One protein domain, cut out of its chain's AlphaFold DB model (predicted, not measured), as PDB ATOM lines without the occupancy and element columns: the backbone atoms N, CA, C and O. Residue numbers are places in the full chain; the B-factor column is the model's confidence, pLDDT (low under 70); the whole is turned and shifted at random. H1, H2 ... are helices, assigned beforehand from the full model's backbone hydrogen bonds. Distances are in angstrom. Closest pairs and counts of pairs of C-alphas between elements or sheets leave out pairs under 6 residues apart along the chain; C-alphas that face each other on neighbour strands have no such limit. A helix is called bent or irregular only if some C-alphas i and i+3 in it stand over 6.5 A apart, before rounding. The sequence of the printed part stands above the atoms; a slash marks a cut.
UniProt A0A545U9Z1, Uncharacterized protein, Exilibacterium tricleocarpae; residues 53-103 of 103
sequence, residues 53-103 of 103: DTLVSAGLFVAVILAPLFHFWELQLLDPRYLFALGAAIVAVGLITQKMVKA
ATOM      1  N   ASP A  53     113.171 270.030 301.967       56.28
ATOM      2  CA  ASP A  53     112.581 270.960 300.992       56.28
ATOM      3  C   ASP A  53     113.236 272.352 300.992       56.28
ATOM      4  O   ASP A  53     113.383 272.993 299.951       56.28
ATOM      5  N   THR A  54     113.671 272.839 302.159       59.41
ATOM      6  CA  THR A  54     114.174 274.218 302.287       59.41
ATOM      7  C   THR A  54     115.606 274.382 301.795       59.41
ATOM      8  O   THR A  54     115.949 275.446 301.291       59.41
ATOM      9  N   LEU A  55     116.443 273.347 301.919       65.56
ATOM     10  CA  LEU A  55     117.845 273.388 301.484       65.56
ATOM     11  C   LEU A  55     117.957 273.335 299.960       65.56
ATOM     12  O   LEU A  55     118.696 274.121 299.372       65.56
ATOM     13  N   VAL A  56     117.172 272.461 299.324       64.69
ATOM     14  CA  VAL A  56     117.118 272.356 297.861       64.69
ATOM     15  C   VAL A  56     116.521 273.627 297.256       64.69
ATOM     16  O   VAL A  56     117.083 274.174 296.311       64.69
ATOM     17  N   SER A  57     115.439 274.154 297.846       72.06
ATOM     18  CA  SER A  57     114.843 275.416 297.396       72.06
ATOM     19  C   SER A  57     115.816 276.589 297.540       72.06
ATOM     20  O   SER A  57     115.965 277.361 296.598       72.06
ATOM     21  N   ALA A  58     116.492 276.730 298.684       74.56
ATOM     22  CA  ALA A  58     117.458 277.808 298.894       74.56
ATOM     23  C   ALA A  58     118.657 277.692 297.941       74.56
ATOM     24  O   ALA A  58     119.052 278.690 297.344       74.56
ATOM     25  N   GLY A  59     119.189 276.483 297.734       78.88
ATOM     26  CA  GLY A  59     120.279 276.239 296.785       78.88
ATOM     27  C   GLY A  59     119.907 276.594 295.344       78.88
ATOM     28  O   GLY A  59     120.710 277.207 294.644       78.88
ATOM     29  N   LEU A  60     118.674 276.291 294.918       81.44
ATOM     30  CA  LEU A  60     118.186 276.648 293.585       81.44
ATOM     31  C   LEU A  60     118.040 278.168 293.417       81.44
ATOM     32  O   LEU A  60     118.481 278.706 292.407       81.44
ATOM     33  N   PHE A  61     117.486 278.872 294.411       81.50
ATOM     34  CA  PHE A  61     117.398 280.339 294.381       81.50
ATOM     35  C   PHE A  61     118.778 280.996 294.310       81.50
ATOM     36  O   PHE A  61     118.989 281.906 293.512       81.50
ATOM     37  N   VAL A  62     119.728 280.505 295.107       82.06
ATOM     38  CA  VAL A  62     121.119 280.973 295.106       82.06
ATOM     39  C   VAL A  62     121.748 280.747 293.729       82.06
ATOM     40  O   VAL A  62     122.303 281.685 293.168       82.06
ATOM     41  N   ALA A  63     121.582 279.567 293.126       80.62
ATOM     42  CA  ALA A  63     122.093 279.278 291.784       80.62
ATOM     43  C   ALA A  63     121.464 280.165 290.693       80.62
ATOM     44  O   ALA A  63     122.182 280.666 289.831       80.62
ATOM     45  N   VAL A  64     120.149 280.408 290.745       86.25
ATOM     46  CA  VAL A  64     119.435 281.260 289.774       86.25
ATOM     47  C   VAL A  64     119.861 282.726 289.871       86.25
ATOM     48  O   VAL A  64     119.897 283.406 288.853       86.25
ATOM     49  N   ILE A  65     120.205 283.221 291.064       81.12
ATOM     50  CA  ILE A  65     120.684 284.601 291.255       81.12
ATOM     51  C   ILE A  65     122.174 284.723 290.909       81.12
ATOM     52  O   ILE A  65     122.587 285.712 290.303       81.12
ATOM     53  N   LEU A  66     122.989 283.727 291.272       74.69
ATOM     54  CA  LEU A  66     124.430 283.737 291.006       74.69
ATOM     55  C   LEU A  66     124.769 283.461 289.542       74.69
ATOM     56  O   LEU A  66     125.752 284.016 289.073       74.69
ATOM     57  N   ALA A  67     123.991 282.664 288.807       75.75
ATOM     58  CA  ALA A  67     124.304 282.330 287.414       75.75
ATOM     59  C   ALA A  67     124.323 283.551 286.460       75.75
ATOM     60  O   ALA A  67     125.296 283.693 285.718       75.75
ATOM     61  N   PRO A  68     123.345 284.482 286.490       73.38
ATOM     62  CA  PRO A  68     123.404 285.727 285.721       73.38
ATOM     63  C   PRO A  68     124.553 286.632 286.168       73.38
ATOM     64  O   PRO A  68     125.199 287.265 285.337       73.38
ATOM     65  N   LEU A  69     124.830 286.662 287.477       69.94
ATOM     66  CA  LEU A  69     125.946 287.416 288.044       69.94
ATOM     67  C   LEU A  69     127.287 286.873 287.538       69.94
ATOM     68  O   LEU A  69     128.164 287.655 287.203       69.94
ATOM     69  N   PHE A  70     127.412 285.549 287.410       65.50
ATOM     70  CA  PHE A  70     128.588 284.857 286.881       65.50
ATOM     71  C   PHE A  70     128.789 285.105 285.384       65.50
ATOM     72  O   PHE A  70     129.921 285.158 284.921       65.50
ATOM     73  N   HIS A  71     127.701 285.285 284.628       66.31
ATOM     74  CA  HIS A  71     127.782 285.645 283.215       66.31
ATOM     75  C   HIS A  71     128.194 287.116 283.017       66.31
ATOM     76  O   HIS A  71     128.936 287.415 282.085       66.31
ATOM     77  N   PHE A  72     127.736 288.031 283.879       66.44
ATOM     78  CA  PHE A  72     128.104 289.454 283.825       66.44
ATOM     79  C   PHE A  72     129.495 289.749 284.406       66.44
ATOM     80  O   PHE A  72     130.146 290.712 284.002       66.44
ATOM     81  N   TRP A  73     129.964 288.934 285.353       59.34
ATOM     82  CA  TRP A  73     131.333 288.959 285.856       59.34
ATOM     83  C   TRP A  73     132.231 288.109 284.960       59.34
ATOM     84  O   TRP A  73     132.679 287.023 285.318       59.34
ATOM     85  N   GLU A  74     132.589 288.670 283.814       56.03
ATOM     86  CA  GLU A  74     133.767 288.286 283.033       56.03
ATOM     87  C   GLU A  74     135.056 288.673 283.791       56.03
ATOM     88  O   GLU A  74     135.959 289.339 283.289       56.03
ATOM     89  N   LEU A  75     135.111 288.328 285.083       52.66
ATOM     90  CA  LEU A  75     136.264 288.554 285.924       52.66
ATOM     91  C   LEU A  75     137.395 287.671 285.420       52.66
ATOM     92  O   LEU A  75     137.257 286.455 285.296       52.66
ATOM     93  N   GLN A  76     138.556 288.293 285.281       55.09
ATOM     94  CA  GLN A  76     139.879 287.699 285.097       55.09
ATOM     95  C   GLN A  76     140.303 286.724 286.231       55.09
ATOM     96  O   GLN A  76     141.489 286.538 286.477       55.09
ATOM     97  N   LEU A  77     139.356 286.121 286.962       54.31
ATOM     98  CA  LEU A  77     139.560 285.295 288.152       54.31
ATOM     99  C   LEU A  77     139.443 283.785 287.880       54.31
ATOM    100  O   LEU A  77     139.678 282.984 288.782       54.31
ATOM    101  N   LEU A  78     139.082 283.372 286.663       58.97
ATOM    102  CA  LEU A  78     138.844 281.964 286.340       58.97
ATOM    103  C   LEU A  78     140.041 281.289 285.668       58.97
ATOM    104  O   LEU A  78     139.892 280.584 284.672       58.97
ATOM    105  N   ASP A  79     141.236 281.463 286.233       68.38
ATOM    106  CA  ASP A  79     142.318 280.528 285.935       68.38
ATOM    107  C   ASP A  79     141.825 279.133 286.374       68.38
ATOM    108  O   ASP A  79     141.493 278.959 287.556       68.38
ATOM    109  N   PRO A  80     141.728 278.132 285.476       72.12
ATOM    110  CA  PRO A  80     141.122 276.830 285.779       72.12
ATOM    111  C   PRO A  80     141.691 276.193 287.054       72.12
ATOM    112  O   PRO A  80     140.994 275.502 287.796       72.12
ATOM    113  N   ARG A  81     142.959 276.493 287.351       74.44
ATOM    114  CA  ARG A  81     143.685 276.058 288.546       74.44
ATOM    115  C   ARG A  81     143.041 276.525 289.855       74.44
ATOM    116  O   ARG A  81     142.955 275.724 290.784       74.44
ATOM    117  N   TYR A  82     142.564 277.768 289.943       76.62
ATOM    118  CA  TYR A  82     141.940 278.286 291.167       76.62
ATOM    119  C   TYR A  82     140.576 277.644 291.424       76.62
ATOM    120  O   TYR A  82     140.258 277.325 292.568       76.62
ATOM    121  N   LEU A  83     139.801 277.374 290.371       78.19
ATOM    122  CA  LEU A  83     138.496 276.723 290.497       78.19
ATOM    123  C   LEU A  83     138.631 275.265 290.957       78.19
ATOM    124  O   LEU A  83     137.915 274.825 291.860       78.19
ATOM    125  N   PHE A  84     139.614 274.542 290.409       81.75
ATOM    126  CA  PHE A  84     139.975 273.204 290.883       81.75
ATOM    127  C   PHE A  84     140.470 273.217 292.335       81.75
ATOM    128  O   PHE A  84     140.062 272.360 293.120       81.75
ATOM    129  N   ALA A  85     141.304 274.190 292.717       84.94
ATOM    130  CA  ALA A  85     141.806 274.308 294.085       84.94
ATOM    131  C   ALA A  85     140.675 274.573 295.091       84.94
ATOM    132  O   ALA A  85     140.628 273.948 296.151       84.94
ATOM    133  N   LEU A  86     139.731 275.450 294.741       85.44
ATOM    134  CA  LEU A  86     138.594 275.790 295.594       85.44
ATOM    135  C   LEU A  86     137.625 274.604 295.734       85.44
ATOM    136  O   LEU A  86     137.192 274.290 296.842       85.44
ATOM    137  N   GLY A  87     137.370 273.876 294.642       85.69
ATOM    138  CA  GLY A  87     136.621 272.617 294.676       85.69
ATOM    139  C   GLY A  87     137.284 271.556 295.563       85.69
ATOM    140  O   GLY A  87     136.623 270.971 296.423       85.69
ATOM    141  N   ALA A  88     138.598 271.352 295.422       90.44
ATOM    142  CA  ALA A  88     139.360 270.422 296.258       90.44
ATOM    143  C   ALA A  88     139.335 270.818 297.745       90.44
ATOM    144  O   ALA A  88     139.160 269.955 298.607       90.44
ATOM    145  N   ALA A  89     139.440 272.116 298.052       90.12
ATOM    146  CA  ALA A  89     139.354 272.628 299.416       90.12
ATOM    147  C   ALA A  89     137.976 272.358 300.046       90.12
ATOM    148  O   ALA A  89     137.910 271.883 301.180       90.12
ATOM    149  N   ILE A  90     136.880 272.580 299.311       88.94
ATOM    150  CA  ILE A  90     135.518 272.284 299.790       88.94
ATOM    151  C   ILE A  90     135.359 270.789 300.092       88.94
ATOM    152  O   ILE A  90     134.837 270.428 301.148       88.94
ATOM    153  N   VAL A  91     135.842 269.912 299.206       90.12
ATOM    154  CA  VAL A  91     135.792 268.455 299.416       90.12
ATOM    155  C   VAL A  91     136.614 268.047 300.643       90.12
ATOM    156  O   VAL A  91     136.133 267.264 301.465       90.12
ATOM    157  N   ALA A  92     137.813 268.606 300.816       92.19
ATOM    158  CA  ALA A  92     138.655 268.341 301.980       92.19
ATOM    159  C   ALA A  92     137.971 268.770 303.290       92.19
ATOM    160  O   ALA A  92     137.911 267.986 304.238       92.19
ATOM    161  N   VAL A  93     137.382 269.970 303.330       89.94
ATOM    162  CA  VAL A  93     136.610 270.458 304.489       89.94
ATOM    163  C   VAL A  93     135.394 269.560 304.759       89.94
ATOM    164  O   VAL A  93     135.121 269.219 305.914       89.94
ATOM    165  N   GLY A  94     134.698 269.107 303.715       85.75
ATOM    166  CA  GLY A  94     133.595 268.146 303.818       85.75
ATOM    167  C   GLY A  94     134.016 266.806 304.437       85.75
ATOM    168  O   GLY A  94     133.340 266.290 305.328       85.75
ATOM    169  N   LEU A  95     135.163 266.262 304.028       87.94
ATOM    170  CA  LEU A  95     135.710 265.025 304.599       87.94
ATOM    171  C   LEU A  95     136.130 265.201 306.063       87.94
ATOM    172  O   LEU A  95     135.853 264.330 306.890       87.94
ATOM    173  N   ILE A  96     136.759 266.330 306.403       84.19
ATOM    174  CA  ILE A  96     137.177 266.632 307.780       84.19
ATOM    175  C   ILE A  96     135.949 266.754 308.690       84.19
ATOM    176  O   ILE A  96     135.889 266.109 309.737       84.19
ATOM    177  N   THR A  97     134.941 267.523 308.276       81.50
ATOM    178  CA  THR A  97     133.694 267.690 309.044       81.50
ATOM    179  C   THR A  97     132.925 266.378 309.203       81.50
ATOM    180  O   THR A  97     132.447 266.093 310.303       81.50
ATOM    181  N   GLN A  98     132.877 265.520 308.177       70.50
ATOM    182  CA  GLN A  98     132.305 264.175 308.317       70.50
ATOM    183  C   GLN A  98     133.070 263.302 309.313       70.50
ATOM    184  O   GLN A  98     132.450 262.538 310.057       70.50
ATOM    185  N   LYS A  99     134.402 263.405 309.339       68.56
ATOM    186  CA  LYS A  99     135.234 262.644 310.273       68.56
ATOM    187  C   LYS A  99     134.990 263.073 311.723       68.56
ATOM    188  O   LYS A  99     134.967 262.212 312.593       68.56
ATOM    189  N   MET A 100     134.747 264.363 311.968       57.06
ATOM    190  CA  MET A 100     134.453 264.885 313.313       57.06
ATOM    191  C   MET A 100     133.049 264.543 313.823       57.06
ATOM    192  O   MET A 100     132.854 264.458 315.023       57.06
ATOM    193  N   VAL A 101     132.069 264.327 312.940       62.69
ATOM    194  CA  VAL A 101     130.708 263.913 313.339       62.69
ATOM    195  C   VAL A 101     130.628 262.420 313.697       62.69
ATOM    196  O   VAL A 101     129.691 261.996 314.369       62.69
ATOM    197  N   LYS A 102     131.586 261.608 313.234       54.22
ATOM    198  CA  LYS A 102     131.645 260.158 313.494       54.22
ATOM    199  C   LYS A 102     132.570 259.753 314.653       54.22
ATOM    200  O   LYS A 102     132.613 258.560 314.950       54.22
ATOM    201  N   ALA A 103     133.306 260.691 315.246       49.97
ATOM    202  CA  ALA A 103     134.185 260.476 316.400       49.97
ATOM    203  C   ALA A 103     133.492 260.931 317.689       49.97
ATOM    204  O   ALA A 103     133.711 260.264 318.723       49.97
TER     205      ALA A 103
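This is residues 53 to 103 of the 103 residues of an uncharacterized protein of Exilibacterium tricleocarpae (UniProt A0A545U9Z1). The model is a flat, open U: two long helices, H1 and H2, run in nearly opposite directions as its arms, with an empty gap between them and residues 73 to 79 making the bend at one end. The printed part has 51 residues with two named helices, H1 then H2, and no named strand; the class is all helix. It is only just extended, close to loose, with a radius of gyration of the C-alphas of 15.0 A and spans of 44 by 33 by 8 A.

H1, residues 53 to 72, begins at C-alpha 53 (112.581, 270.960, 300.992) and is 29.6 A long from first to last C-alpha. It is neither bent nor irregular, but only just: C-alphas 65 and 68 are 6.3 A apart. H2, residues 80 to 101, is 32.2 A long and ends at C-alpha 101 (130.708, 263.913, 313.339).

H1 and H2 are apart, with no C-alpha of the one within 8 A of the other. Every O i to N i+4 pair is within hydrogen-bond range in H2, and 14 of 16 in H1.

The C-alphas of Phe 72 and Ala 103, the two farthest apart, are 44.0 A from each other. The printed part has no cut, and the link from H1 to H2, 7 residues, is short. Residues 53 to 56, 69 to 79 and 99 to 103 have pLDDT under 70.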